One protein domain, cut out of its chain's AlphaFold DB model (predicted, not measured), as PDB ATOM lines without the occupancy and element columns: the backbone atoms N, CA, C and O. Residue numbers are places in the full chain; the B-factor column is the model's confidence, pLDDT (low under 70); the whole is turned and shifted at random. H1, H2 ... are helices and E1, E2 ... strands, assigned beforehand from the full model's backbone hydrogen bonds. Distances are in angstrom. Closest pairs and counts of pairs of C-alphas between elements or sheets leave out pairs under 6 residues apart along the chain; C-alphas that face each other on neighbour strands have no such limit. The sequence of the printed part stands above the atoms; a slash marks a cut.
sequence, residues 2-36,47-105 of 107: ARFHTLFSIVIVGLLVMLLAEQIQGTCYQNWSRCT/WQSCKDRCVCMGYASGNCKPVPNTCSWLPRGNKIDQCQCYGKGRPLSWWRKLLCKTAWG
ATOM      1  N   ALA A   2     134.380 190.992 167.899       56.94
ATOM      2  CA  ALA A   2     133.110 190.720 168.605       56.94
ATOM      3  C   ALA A   2     132.057 189.899 167.817       56.94
ATOM      4  O   ALA A   2     131.366 189.068 168.396       56.94
ATOM      5  N   ARG A   3     131.959 190.079 166.489       60.16
ATOM      6  CA  ARG A   3     130.941 189.402 165.655       60.16
ATOM      7  C   ARG A   3     131.179 187.900 165.456       60.16
ATOM      8  O   ARG A   3     130.233 187.152 165.232       60.16
ATOM      9  N   PHE A   4     132.429 187.457 165.566       58.44
ATOM     10  CA  PHE A   4     132.792 186.042 165.460       58.44
ATOM     11  C   PHE A   4     132.381 185.275 166.729       58.44
ATOM     12  O   PHE A   4     131.819 184.191 166.641       58.44
ATOM     13  N   HIS A   5     132.540 185.900 167.901       62.41
ATOM     14  CA  HIS A   5     132.096 185.361 169.190       62.41
ATOM     15  C   HIS A   5     130.573 185.199 169.278       62.41
ATOM     16  O   HIS A   5     130.092 184.189 169.788       62.41
ATOM     17  N   THR A   6     129.801 186.155 168.749       68.31
ATOM     18  CA  THR A   6     128.332 186.061 168.736       68.31
ATOM     19  C   THR A   6     127.827 184.931 167.847       68.31
ATOM     20  O   THR A   6     126.923 184.207 168.249       68.31
ATOM     21  N   LEU A   7     128.429 184.724 166.670       72.81
ATOM     22  CA  LEU A   7     128.047 183.620 165.784       72.81
ATOM     23  C   LEU A   7     128.430 182.264 166.383       72.81
ATOM     24  O   LEU A   7     127.621 181.340 166.369       72.81
ATOM     25  N   PHE A   8     129.616 182.165 166.987       79.00
ATOM     26  CA  PHE A   8     130.063 180.952 167.672       79.00
ATOM     27  C   PHE A   8     129.156 180.605 168.864       79.00
ATOM     28  O   PHE A   8     128.756 179.456 169.034       79.00
ATOM     29  N   SER A   9     128.737 181.614 169.636       81.00
ATOM     30  CA  SER A   9     127.783 181.446 170.736       81.00
ATOM     31  C   SER A   9     126.400 180.993 170.256       81.00
ATOM     32  O   SER A   9     125.799 180.138 170.899       81.00
ATOM     33  N   ILE A  10     125.886 181.527 169.141       84.81
ATOM     34  CA  ILE A  10     124.585 181.118 168.580       84.81
ATOM     35  C   ILE A  10     124.636 179.662 168.105       84.81
ATOM     36  O   ILE A  10     123.709 178.902 168.376       84.81
ATOM     37  N   VAL A  11     125.727 179.256 167.450       87.62
ATOM     38  CA  VAL A  11     125.918 177.869 167.001       87.62
ATOM     39  C   VAL A  11     126.008 176.917 168.196       87.62
ATOM     40  O   VAL A  11     125.339 175.890 168.186       87.62
ATOM     41  N   ILE A  12     126.751 177.269 169.251       88.50
ATOM     42  CA  ILE A  12     126.856 176.453 170.475       88.50
ATOM     43  C   ILE A  12     125.504 176.329 171.187       88.50
ATOM     44  O   ILE A  12     125.122 175.228 171.582       88.50
ATOM     45  N   VAL A  13     124.760 177.430 171.330       85.94
ATOM     46  CA  VAL A  13     123.423 177.410 171.946       85.94
ATOM     47  C   VAL A  13     122.455 176.585 171.099       85.94
ATOM     48  O   VAL A  13     121.730 175.761 171.648       85.94
ATOM     49  N   GLY A  14     122.483 176.730 169.773       82.50
ATOM     50  CA  GLY A  14     121.694 175.901 168.861       82.50
ATOM     51  C   GLY A  14     122.024 174.412 168.995       82.50
ATOM     52  O   GLY A  14     121.115 173.593 169.111       82.50
ATOM     53  N   LEU A  15     123.311 174.059 169.067       79.56
ATOM     54  CA  LEU A  15     123.764 172.676 169.246       79.56
ATOM     55  C   LEU A  15     123.308 172.095 170.596       79.56
ATOM     56  O   LEU A  15     122.816 170.969 170.651       79.56
ATOM     57  N   LEU A  16     123.419 172.877 171.677       76.69
ATOM     58  CA  LEU A  16     122.958 172.500 173.019       76.69
ATOM     59  C   LEU A  16     121.440 172.284 173.070       76.69
ATOM     60  O   LEU A  16     120.986 171.315 173.675       76.69
ATOM     61  N   VAL A  17     120.652 173.141 172.416       74.50
ATOM     62  CA  VAL A  17     119.186 173.006 172.352       74.50
ATOM     63  C   VAL A  17     118.773 171.733 171.608       74.50
ATOM     64  O   VAL A  17     117.886 171.018 172.075       74.50
ATOM     65  N   MET A  18     119.440 171.408 170.498       62.91
ATOM     66  CA  MET A  18     119.157 170.187 169.733       62.91
ATOM     67  C   MET A  18     119.496 168.920 170.537       62.91
ATOM     68  O   MET A  18     118.704 167.982 170.550       62.91
ATOM     69  N   LEU A  19     120.606 168.919 171.286       61.88
ATOM     70  CA  LEU A  19     120.993 167.809 172.174       61.88
ATOM     71  C   LEU A  19     119.997 167.579 173.327       61.88
ATOM     72  O   LEU A  19     119.811 166.449 173.781       61.88
ATOM     73  N   LEU A  20     119.346 168.639 173.811       59.12
ATOM     74  CA  LEU A  20     118.366 168.558 174.900       59.12
ATOM     75  C   LEU A  20     116.990 168.051 174.434       59.12
ATOM     76  O   LEU A  20     116.261 167.461 175.235       59.12
ATOM     77  N   ALA A  21     116.630 168.243 173.162       55.81
ATOM     78  CA  ALA A  21     115.329 167.833 172.628       55.81
ATOM     79  C   ALA A  21     115.135 166.301 172.649       55.81
ATOM     80  O   ALA A  21     114.076 165.804 173.048       55.81
ATOM     81  N   GLU A  22     116.181 165.538 172.327       49.84
ATOM     82  CA  GLU A  22     116.085 164.085 172.141       49.84
ATOM     83  C   GLU A  22     115.806 163.307 173.442       49.84
ATOM     84  O   GLU A  22     115.098 162.295 173.436       49.84
ATOM     85  N   GLN A  23     116.300 163.796 174.585       47.75
ATOM     86  CA  GLN A  23     116.170 163.102 175.876       47.75
ATOM     87  C   GLN A  23     114.742 163.149 176.436       47.75
ATOM     88  O   GLN A  23     114.263 162.195 177.061       47.75
ATOM     89  N   ILE A  24     114.031 164.248 176.181       48.25
ATOM     90  CA  ILE A  24     112.659 164.443 176.659       48.25
ATOM     91  C   ILE A  24     111.685 163.695 175.737       48.25
ATOM     92  O   ILE A  24     110.701 163.117 176.202       48.25
ATOM     93  N   GLN A  25     111.993 163.639 174.436       48.56
ATOM     94  CA  GLN A  25     111.174 162.974 173.420       48.56
ATOM     95  C   GLN A  25     111.137 161.451 173.572       48.56
ATOM     96  O   GLN A  25     110.057 160.851 173.527       48.56
ATOM     97  N   GLY A  26     112.287 160.826 173.828       51.88
ATOM     98  CA  GLY A  26     112.391 159.368 173.893       51.88
ATOM     99  C   GLY A  26     111.599 158.736 175.041       51.88
ATOM    100  O   GLY A  26     110.915 157.735 174.845       51.88
ATOM    101  N   THR A  27     111.644 159.319 176.240       58.47
ATOM    102  CA  THR A  27     111.065 158.712 177.457       58.47
ATOM    103  C   THR A  27     109.544 158.818 177.505       58.47
ATOM    104  O   THR A  27     108.855 157.843 177.822       58.47
ATOM    105  N   CYS A  28     109.015 159.980 177.133       61.19
ATOM    106  CA  CYS A  28     107.584 160.251 177.111       61.19
ATOM    107  C   CYS A  28     106.886 159.443 176.006       61.19
ATOM    108  O   CYS A  28     105.925 158.721 176.277       61.19
ATOM    109  N   TYR A  29     107.425 159.477 174.778       60.91
ATOM    110  CA  TYR A  29     106.867 158.716 173.659       60.91
ATOM    111  C   TYR A  29     107.003 157.208 173.867       60.91
ATOM    112  O   TYR A  29     106.058 156.476 173.579       60.91
ATOM    113  N   GLN A  30     108.126 156.717 174.411       62.31
ATOM    114  CA  GLN A  30     108.261 155.289 174.705       62.31
ATOM    115  C   GLN A  30     107.272 154.827 175.767       62.31
ATOM    116  O   GLN A  30     106.688 153.765 175.592       62.31
ATOM    117  N   ASN A  31     107.079 155.564 176.861       63.34
ATOM    118  CA  ASN A  31     106.155 155.125 177.906       63.34
ATOM    119  C   ASN A  31     104.700 155.181 177.445       63.34
ATOM    120  O   ASN A  31     103.974 154.209 177.659       63.34
ATOM    121  N   TRP A  32     104.322 156.257 176.754       62.78
ATOM    122  CA  TRP A  32     103.005 156.388 176.144       62.78
ATOM    123  C   TRP A  32     102.752 155.277 175.121       62.78
ATOM    124  O   TRP A  32     101.801 154.513 175.263       62.78
ATOM    125  N   SER A  33     103.675 155.061 174.181       60.38
ATOM    126  CA  SER A  33     103.533 154.048 173.123       60.38
ATOM    127  C   SER A  33     103.478 152.600 173.622       60.38
ATOM    128  O   SER A  33     103.153 151.706 172.844       60.38
ATOM    129  N   ARG A  34     103.837 152.314 174.886       64.38
ATOM    130  CA  ARG A  34     103.670 150.971 175.486       64.38
ATOM    131  C   ARG A  34     102.303 150.770 176.129       64.38
ATOM    132  O   ARG A  34     101.937 149.629 176.421       64.38
ATOM    133  N   CYS A  35     101.584 151.862 176.354       68.31
ATOM    134  CA  CYS A  35     100.240 151.889 176.903       68.31
ATOM    135  C   CYS A  35      99.180 152.032 175.815       68.31
ATOM    136  O   CYS A  35      98.163 151.338 175.856       68.31
ATOM    137  N   THR A  36      99.463 152.816 174.779       62.28
ATOM    138  CA  THR A  36      98.681 152.838 173.546       62.28
ATOM    139  C   THR A  36      99.026 151.591 172.734       62.28
ATOM    140  O   THR A  36     100.039 151.536 172.040       62.28
ATOM    141  N   TRP A  47     106.773 144.923 169.636       58.50
ATOM    142  CA  TRP A  47     106.014 145.852 170.473       58.50
ATOM    143  C   TRP A  47     105.472 145.189 171.743       58.50
ATOM    144  O   TRP A  47     104.296 144.856 171.854       58.50
ATOM    145  N   GLN A  48     106.344 145.004 172.738       67.88
ATOM    146  CA  GLN A  48     105.931 144.502 174.052       67.88
ATOM    147  C   GLN A  48     104.976 145.452 174.777       67.88
ATOM    148  O   GLN A  48     105.172 146.672 174.770       67.88
ATOM    149  N   SER A  49     103.998 144.862 175.470       75.62
ATOM    150  CA  SER A  49     103.104 145.564 176.388       75.62
ATOM    151  C   SER A  49     103.867 146.135 177.594       75.62
ATOM    152  O   SER A  49     104.935 145.637 177.961       75.62
ATOM    153  N   CYS A  50     103.305 147.153 178.259       79.00
ATOM    154  CA  CYS A  50     103.838 147.668 179.526       79.00
ATOM    155  C   CYS A  50     104.113 146.547 180.550       79.00
ATOM    156  O   CYS A  50     105.172 146.505 181.178       79.00
ATOM    157  N   LYS A  51     103.186 145.589 180.667       80.88
ATOM    158  CA  LYS A  51     103.324 144.447 181.570       80.88
ATOM    159  C   LYS A  51     104.516 143.570 181.203       80.88
ATOM    160  O   LYS A  51     105.321 143.269 182.079       80.88
ATOM    161  N   ASP A  52     104.634 143.173 179.937       79.38
ATOM    162  CA  ASP A  52     105.732 142.311 179.483       79.38
ATOM    163  C   ASP A  52     107.084 142.992 179.666       79.38
ATOM    164  O   ASP A  52     108.005 142.374 180.191       79.38
ATOM    165  N   ARG A  53     107.176 144.292 179.368       78.75
ATOM    166  CA  ARG A  53     108.384 145.087 179.622       78.75
ATOM    167  C   ARG A  53     108.772 145.078 181.100       78.75
ATOM    168  O   ARG A  53     109.929 144.831 181.426       78.75
ATOM    169  N   CYS A  54     107.828 145.337 182.000       83.00
ATOM    170  CA  CYS A  54     108.106 145.332 183.435       83.00
ATOM    171  C   CYS A  54     108.536 143.947 183.927       83.00
ATOM    172  O   CYS A  54     109.470 143.825 184.716       83.00
ATOM    173  N   VAL A  55     107.911 142.897 183.401       85.50
ATOM    174  CA  VAL A  55     108.288 141.508 183.668       85.50
ATOM    175  C   VAL A  55     109.709 141.218 183.158       85.50
ATOM    176  O   VAL A  55     110.507 140.641 183.893       85.50
ATOM    177  N   CYS A  56     110.076 141.707 181.970       82.56
ATOM    178  CA  CYS A  56     111.437 141.639 181.428       82.56
ATOM    179  C   CYS A  56     112.472 142.381 182.284       82.56
ATOM    180  O   CYS A  56     113.608 141.930 182.403       82.56
ATOM    181  N   MET A  57     112.072 143.489 182.905       81.94
ATOM    182  CA  MET A  57     112.904 144.262 183.831       81.94
ATOM    183  C   MET A  57     113.007 143.632 185.233       81.94
ATOM    184  O   MET A  57     113.688 144.182 186.093       81.94
ATOM    185  N   GLY A  58     112.354 142.491 185.479       86.00
ATOM    186  CA  GLY A  58     112.404 141.800 186.769       86.00
ATOM    187  C   GLY A  58     111.378 142.295 187.790       86.00
ATOM    188  O   GLY A  58     111.537 142.039 188.984       86.00
ATOM    189  N   TYR A  59     110.313 142.964 187.345       88.69
ATOM    190  CA  TYR A  59     109.152 143.300 188.173       88.69
ATOM    191  C   TYR A  59     108.057 142.232 188.064       88.69
ATOM    192  O   TYR A  59     108.048 141.405 187.150       88.69
ATOM    193  N   ALA A  60     107.119 142.221 189.014       87.25
ATOM    194  CA  ALA A  60     106.016 141.254 189.006       87.25
ATOM    195  C   ALA A  60     105.021 141.534 187.870       87.25
ATOM    196  O   ALA A  60     104.497 140.608 187.246       87.25
ATOM    197  N   SER A  61     104.752 142.816 187.620       84.50
ATOM    198  CA  SER A  61     103.855 143.293 186.571       84.50
ATOM    199  C   SER A  61     104.107 144.780 186.297       84.50
ATOM    200  O   SER A  61     104.909 145.431 186.970       84.50
ATOM    201  N   GLY A  62     103.402 145.319 185.309       86.19
ATOM    202  CA  GLY A  62     103.307 146.748 185.052       86.19
ATOM    203  C   GLY A  62     101.900 147.127 184.630       86.19
ATOM    204  O   GLY A  62     101.193 146.296 184.058       86.19
ATOM    205  N   ASN A  63     101.502 148.363 184.922       84.81
ATOM    206  CA  ASN A  63     100.241 148.930 184.462       84.81
ATOM    207  C   ASN A  63     100.443 150.335 183.924       84.81
ATOM    208  O   ASN A  63     101.313 151.083 184.363       84.81
ATOM    209  N   CYS A  64      99.564 150.682 183.000       81.69
ATOM    210  CA  CYS A  64      99.442 152.021 182.471       81.69
ATOM    211  C   CYS A  64      98.649 152.873 183.448       81.69
ATOM    212  O   CYS A  64      97.552 152.494 183.873       81.69
ATOM    213  N   LYS A  65      99.245 153.986 183.861       81.81
ATOM    214  CA  LYS A  65      98.624 154.952 184.754       81.81
ATOM    215  C   LYS A  65      98.600 156.316 184.073       81.81
ATOM    216  O   LYS A  65      99.651 156.744 183.594       81.81
ATOM    217  N   PRO A  66      97.448 157.006 184.073       77.88
ATOM    218  CA  PRO A  66      97.368 158.352 183.543       77.88
ATOM    219  C   PRO A  66      98.124 159.284 184.488       77.88
ATOM    220  O   PRO A  66      97.702 159.520 185.621       77.88
ATOM    221  N   VAL A  67      99.257 159.794 184.027       73.94
ATOM    222  CA  VAL A  67     100.045 160.803 184.729       73.94
ATOM    223  C   VAL A  67      99.785 162.172 184.098       73.94
ATOM    224  O   VAL A  67      99.418 162.249 182.917       73.94
ATOM    225  N   PRO A  68      99.929 163.267 184.866       70.81
ATOM    226  CA  PRO A  68      99.934 164.600 184.278       70.81
ATOM    227  C   PRO A  68     100.960 164.643 183.146       70.81
ATOM    228  O   PRO A  68     102.065 164.123 183.300       70.81
ATOM    229  N   ASN A  69     100.578 165.217 182.003       66.31
ATOM    230  CA  ASN A  69     101.464 165.309 180.851       66.31
ATOM    231  C   ASN A  69     102.761 166.038 181.229       66.31
ATOM    232  O   ASN A  69     102.775 167.256 181.405       66.31
ATOM    233  N   THR A  70     103.844 165.275 181.341       64.31
ATOM    234  CA  THR A  70     105.206 165.782 181.532       64.31
ATOM    235  C   THR A  70     105.897 166.069 180.200       64.31
ATOM    236  O   THR A  70     107.009 166.592 180.191       64.31
ATOM    237  N   CYS A  71     105.256 165.760 179.067       64.94
ATOM    238  CA  CYS A  71     105.817 166.001 177.749       64.94
ATOM    239  C   CYS A  71     105.564 167.457 177.335       64.94
ATOM    240  O   CYS A  71     104.424 167.856 177.080       64.94
ATOM    241  N   SER A  72     106.637 168.243 177.215       59.72
ATOM    242  CA  SER A  72     106.581 169.676 176.890       59.72
ATOM    243  C   SER A  72     105.912 170.013 175.549       59.72
ATOM    244  O   SER A  72     105.521 171.158 175.351       59.72
ATOM    245  N   TRP A  73     105.773 169.047 174.633       61.69
ATOM    246  CA  TRP A  73     105.175 169.247 173.306       61.69
ATOM    247  C   TRP A  73     103.670 168.937 173.228       61.69
ATOM    248  O   TRP A  73     103.050 169.241 172.212       61.69
ATOM    249  N   LEU A  74     103.068 168.318 174.251       61.84
ATOM    250  CA  LEU A  74     101.615 168.104 174.289       61.84
ATOM    251  C   LEU A  74     100.930 169.273 175.021       61.84
ATOM    252  O   LEU A  74     101.473 169.763 176.016       61.84
ATOM    253  N   PRO A  75      99.718 169.689 174.602       57.47
ATOM    254  CA  PRO A  75      98.947 170.708 175.308       57.47
ATOM    255  C   PRO A  75      98.826 170.384 176.805       57.47
ATOM    256  O   PRO A  75      98.448 169.268 177.184       57.47
ATOM    257  N   ARG A  76      99.153 171.359 177.666       50.16
ATOM    258  CA  ARG A  76      98.949 171.248 179.119       50.16
ATOM    259  C   ARG A  76      97.457 171.036 179.383       50.16
ATOM    260  O   ARG A  76      96.645 171.864 178.997       50.16
ATOM    261  N   GLY A  77      97.113 169.915 180.014       56.00
ATOM    262  CA  GLY A  77      95.727 169.515 180.291       56.00
ATOM    263  C   GLY A  77      95.423 168.068 179.902       56.00
ATOM    264  O   GLY A  77      94.541 167.450 180.492       56.00
ATOM    265  N   ASN A  78      96.202 167.489 178.984       64.06
ATOM    266  CA  ASN A  78      96.075 166.075 178.649       64.06
ATOM    267  C   ASN A  78      96.752 165.189 179.705       64.06
ATOM    268  O   ASN A  78      97.774 165.553 180.289       64.06
ATOM    269  N   LYS A  79      96.171 164.015 179.960       68.50
ATOM    270  CA  LYS A  79      96.815 162.946 180.732       68.50
ATOM    271  C   LYS A  79      97.499 162.011 179.745       68.50
ATOM    272  O   LYS A  79      96.913 161.685 178.714       68.50
ATOM    273  N   ILE A  80      98.721 161.599 180.052       73.19
ATOM    274  CA  ILE A  80      99.437 160.596 179.262       73.19
ATOM    275  C   ILE A  80      99.471 159.297 180.054       73.19
ATOM    276  O   ILE A  80      99.697 159.314 181.263       73.19
ATOM    277  N   ASP A  81      99.253 158.168 179.392       75.56
ATOM    278  CA  ASP A  81      99.423 156.879 180.049       75.56
ATOM    279  C   ASP A  81     100.905 156.535 180.140       75.56
ATOM    280  O   ASP A  81     101.583 156.330 179.136       75.56
ATOM    281  N   GLN A  82     101.414 156.465 181.364       77.12
ATOM    282  CA  GLN A  82     102.774 156.046 181.644       77.12
ATOM    283  C   GLN A  82     102.783 154.616 182.176       77.12
ATOM    284  O   GLN A  82     102.024 154.262 183.078       77.12
ATOM    285  N   CYS A  83     103.688 153.796 181.645       79.25
ATOM    286  CA  CYS A  83     103.929 152.460 182.163       79.25
ATOM    287  C   CYS A  83     104.648 152.520 183.521       79.25
ATOM    288  O   CYS A  83     105.773 153.013 183.608       79.25
ATOM    289  N   GLN A  84     104.014 151.995 184.568       84.31
ATOM    290  CA  GLN A  84     104.585 151.879 185.908       84.31
ATOM    291  C   GLN A  84     104.738 150.407 186.288       84.31
ATOM    292  O   GLN A  84     103.760 149.654 186.297       84.31
ATOM    293  N   CYS A  85     105.967 149.999 186.605       85.88
ATOM    294  CA  CYS A  85     106.289 148.651 187.061       85.88
ATOM    295  C   CYS A  85     106.145 148.539 188.578       85.88
ATOM    296  O   CYS A  85     106.500 149.466 189.306       85.88
ATOM    297  N   TYR A  86     105.649 147.405 189.066       88.50
ATOM    298  CA  TYR A  86     105.455 147.192 190.498       88.50
ATOM    299  C   TYR A  86     105.670 145.734 190.908       88.50
ATOM    300  O   TYR A  86     105.509 144.797 190.119       88.50
ATOM    301  N   GLY A  87     106.026 145.565 192.185       89.44
ATOM    302  CA  GLY A  87     106.331 144.278 192.810       89.44
ATOM    303  C   GLY A  87     107.676 143.683 192.377       89.44
ATOM    304  O   GLY A  87     108.213 144.019 191.323       89.44
ATOM    305  N   LYS A  88     108.216 142.759 193.183       87.94
ATOM    306  CA  LYS A  88     109.400 141.970 192.804       87.94
ATOM    307  C   LYS A  88     109.010 140.855 191.837       87.94
ATOM    308  O   LYS A  88     108.114 140.061 192.123       87.94
ATOM    309  N   GLY A  89     109.686 140.805 190.696       84.06
ATOM    310  CA  GLY A  89     109.458 139.802 189.668       84.06
ATOM    311  C   GLY A  89     109.984 138.430 190.047       84.06
ATOM    312  O   GLY A  89     110.868 138.272 190.887       84.06
ATOM    313  N   ARG A  90     109.412 137.421 189.392       86.19
ATOM    314  CA  ARG A  90     109.901 136.044 189.442       86.19
ATOM    315  C   ARG A  90     110.895 135.806 188.305       86.19
ATOM    316  O   ARG A  90     110.793 136.473 187.272       86.19
ATOM    317  N   PRO A  91     111.831 134.856 188.459       84.19
ATOM    318  CA  PRO A  91     112.741 134.490 187.384       84.19
ATOM    319  C   PRO A  91     111.960 134.115 186.119       84.19
ATOM    320  O   PRO A  91     111.018 133.321 186.149       84.19
ATOM    321  N   LEU A  92     112.344 134.731 185.002       85.31
ATOM    322  CA  LEU A  92     111.724 134.512 183.699       85.31
ATOM    323  C   LEU A  92     112.105 133.135 183.152       85.31
ATOM    324  O   LEU A  92     113.262 132.721 183.258       85.31
ATOM    325  N   SER A  93     111.152 132.470 182.497       87.75
ATOM    326  CA  SER A  93     111.434 131.271 181.705       87.75
ATOM    327  C   SER A  93     112.372 131.592 180.539       87.75
ATOM    328  O   SER A  93     112.465 132.739 180.095       87.75
ATOM    329  N   TRP A  94     113.061 130.573 180.019       86.06
ATOM    330  CA  TRP A  94     114.025 130.737 178.928       86.06
ATOM    331  C   TRP A  94     113.414 131.421 177.689       86.06
ATOM    332  O   TRP A  94     113.953 132.414 177.207       86.06
ATOM    333  N   TRP A  95     112.222 130.995 177.262       80.75
ATOM    334  CA  TRP A  95     111.494 131.615 176.148       80.75
ATOM    335  C   TRP A  95     111.121 133.080 176.408       80.75
ATOM    336  O   TRP A  95     111.256 133.920 175.521       80.75
ATOM    337  N   ARG A  96     110.713 133.422 177.641       80.81
ATOM    338  CA  ARG A  96     110.448 134.818 178.020       80.81
ATOM    339  C   ARG A  96     111.714 135.661 177.999       80.81
ATOM    340  O   ARG A  96     111.659 136.782 177.514       80.81
ATOM    341  N   LYS A  97     112.854 135.135 178.454       83.88
ATOM    342  CA  LYS A  97     114.143 135.835 178.329       83.88
ATOM    343  C   LYS A  97     114.482 136.120 176.866       83.88
ATOM    344  O   LYS A  97     114.937 137.218 176.559       83.88
ATOM    345  N   LEU A  98     114.221 135.168 175.968       80.88
ATOM    346  CA  LEU A  98     114.442 135.345 174.532       80.88
ATOM    347  C   LEU A  98     113.546 136.450 173.949       80.88
ATOM    348  O   LEU A  98     114.040 137.333 173.251       80.88
ATOM    349  N   LEU A  99     112.258 136.451 174.304       77.38
ATOM    350  CA  LEU A  99     111.296 137.501 173.939       77.38
ATOM    351  C   LEU A  99     111.723 138.879 174.462       77.38
ATOM    352  O   LEU A  99     111.670 139.868 173.734       77.38
ATOM    353  N   CYS A 100     112.197 138.945 175.707       77.56
ATOM    354  CA  CYS A 100     112.754 140.162 176.292       77.56
ATOM    355  C   CYS A 100     113.966 140.671 175.513       77.56
ATOM    356  O   CYS A 100     114.073 141.868 175.284       77.56
ATOM    357  N   LYS A 101     114.855 139.774 175.077       75.31
ATOM    358  CA  LYS A 101     116.095 140.132 174.376       75.31
ATOM    359  C   LYS A 101     115.855 140.654 172.957       75.31
ATOM    360  O   LYS A 101     116.587 141.505 172.469       75.31
ATOM    361  N   THR A 102     114.837 140.129 172.297       66.00
ATOM    362  CA  THR A 102     114.563 140.364 170.876       66.00
ATOM    363  C   THR A 102     113.633 141.549 170.632       66.00
ATOM    364  O   THR A 102     113.833 142.293 169.677       66.00
ATOM    365  N   ALA A 103     112.676 141.800 171.527       62.06
ATOM    366  CA  ALA A 103     111.817 142.981 171.435       62.06
ATOM    367  C   ALA A 103     112.525 144.292 171.809       62.06
ATOM    368  O   ALA A 103     112.042 145.373 171.485       62.06
ATOM    369  N   TRP A 104     113.644 144.199 172.532       58.38
ATOM    370  CA  TRP A 104     114.405 145.345 173.027       58.38
ATOM    371  C   TRP A 104     115.643 145.675 172.202       58.38
ATOM    372  O   TRP A 104     116.490 146.388 172.726       58.38
ATOM    373  N   GLY A 105     115.726 145.181 170.954       46.25
ATOM    374  CA  GLY A 105     116.733 145.577 169.961       46.25
ATOM    375  C   GLY A 105     118.090 145.836 170.603       46.25
ATOM    376  O   GLY A 105     118.429 146.991 170.846       46.25
TER     377      GLY A 105
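This is residues 2 to 36 and 47 to 105 of the 107 residues of the protein "Hypothetical protein" of Rotaria sp. Silwood2 (UniProt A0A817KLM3). A twisted hairpin of two strands, E1 and E2, has the short helix H2 and the last turns of the long helix H1 packed on it; residues 2 to 20 of H1 stick out as a long arm, and H3 packs on H2. The printed part has 94 residues, in the order H1, H2, E1, E2, H3, with an antiparallel sheet E1 - E2; the class is mixed, helices and strands. It is extended, with a radius of gyration of the C-alphas of 19.1 A and spans of 64 by 33 by 21 A.

Begin at the hairpin of E1, residues 59 to 68, and E2, residues 79 to 88, antiparallel at 156 degrees; N 63 and O 84 are within hydrogen-bond range at 2.9 A, N 80 and O 67 at 3.0 A. E1 bends by 54 degrees at residue 64. Next find H2, residues 50 to 56: its closest C-alphas to E1 are those of Lys 51 and Gly 62, 4.2 A apart. H1, residues 2 to 35, comes closest to E2 at the C-alphas of Asn 31 and Gln 82, 5.1 A. With residues 31 to 35 alone, H1 only just touches H2, with 3 pairs of C-alphas within 8 A, the closest those of Arg 34 and Cys 50 at 5.2 A; their lines are about perpendicular at 88 degrees. H3, residues 94 to 103, touches H2, the closest C-alphas being those of Cys 56 and Cys 100, 5.5 A, at a steep tilt of 57 degrees, opposite ways. H1 and H3 are apart. Every O i to N i+4 pair is within hydrogen-bond range in H2 and H3, and 24 of 30 are in H1.

Find C-alpha 2 at (133.110, 190.720, 168.605); from there H1 runs 51.5 A to C-alpha 35. E1 measures 23.5 A, E2 27.3 A, H2 9.9 A and H3 14.5 A, the last ending at C-alpha 103, (111.817, 142.981, 171.435).

Residues 37 to 46 are not printed, and C-alphas 36 and 47 are 10.6 A apart across the cut. Look for pLDDT under 70 at residues 2 to 6, 18 to 36, 47 to 48, 69 to 79 and 102 to 105.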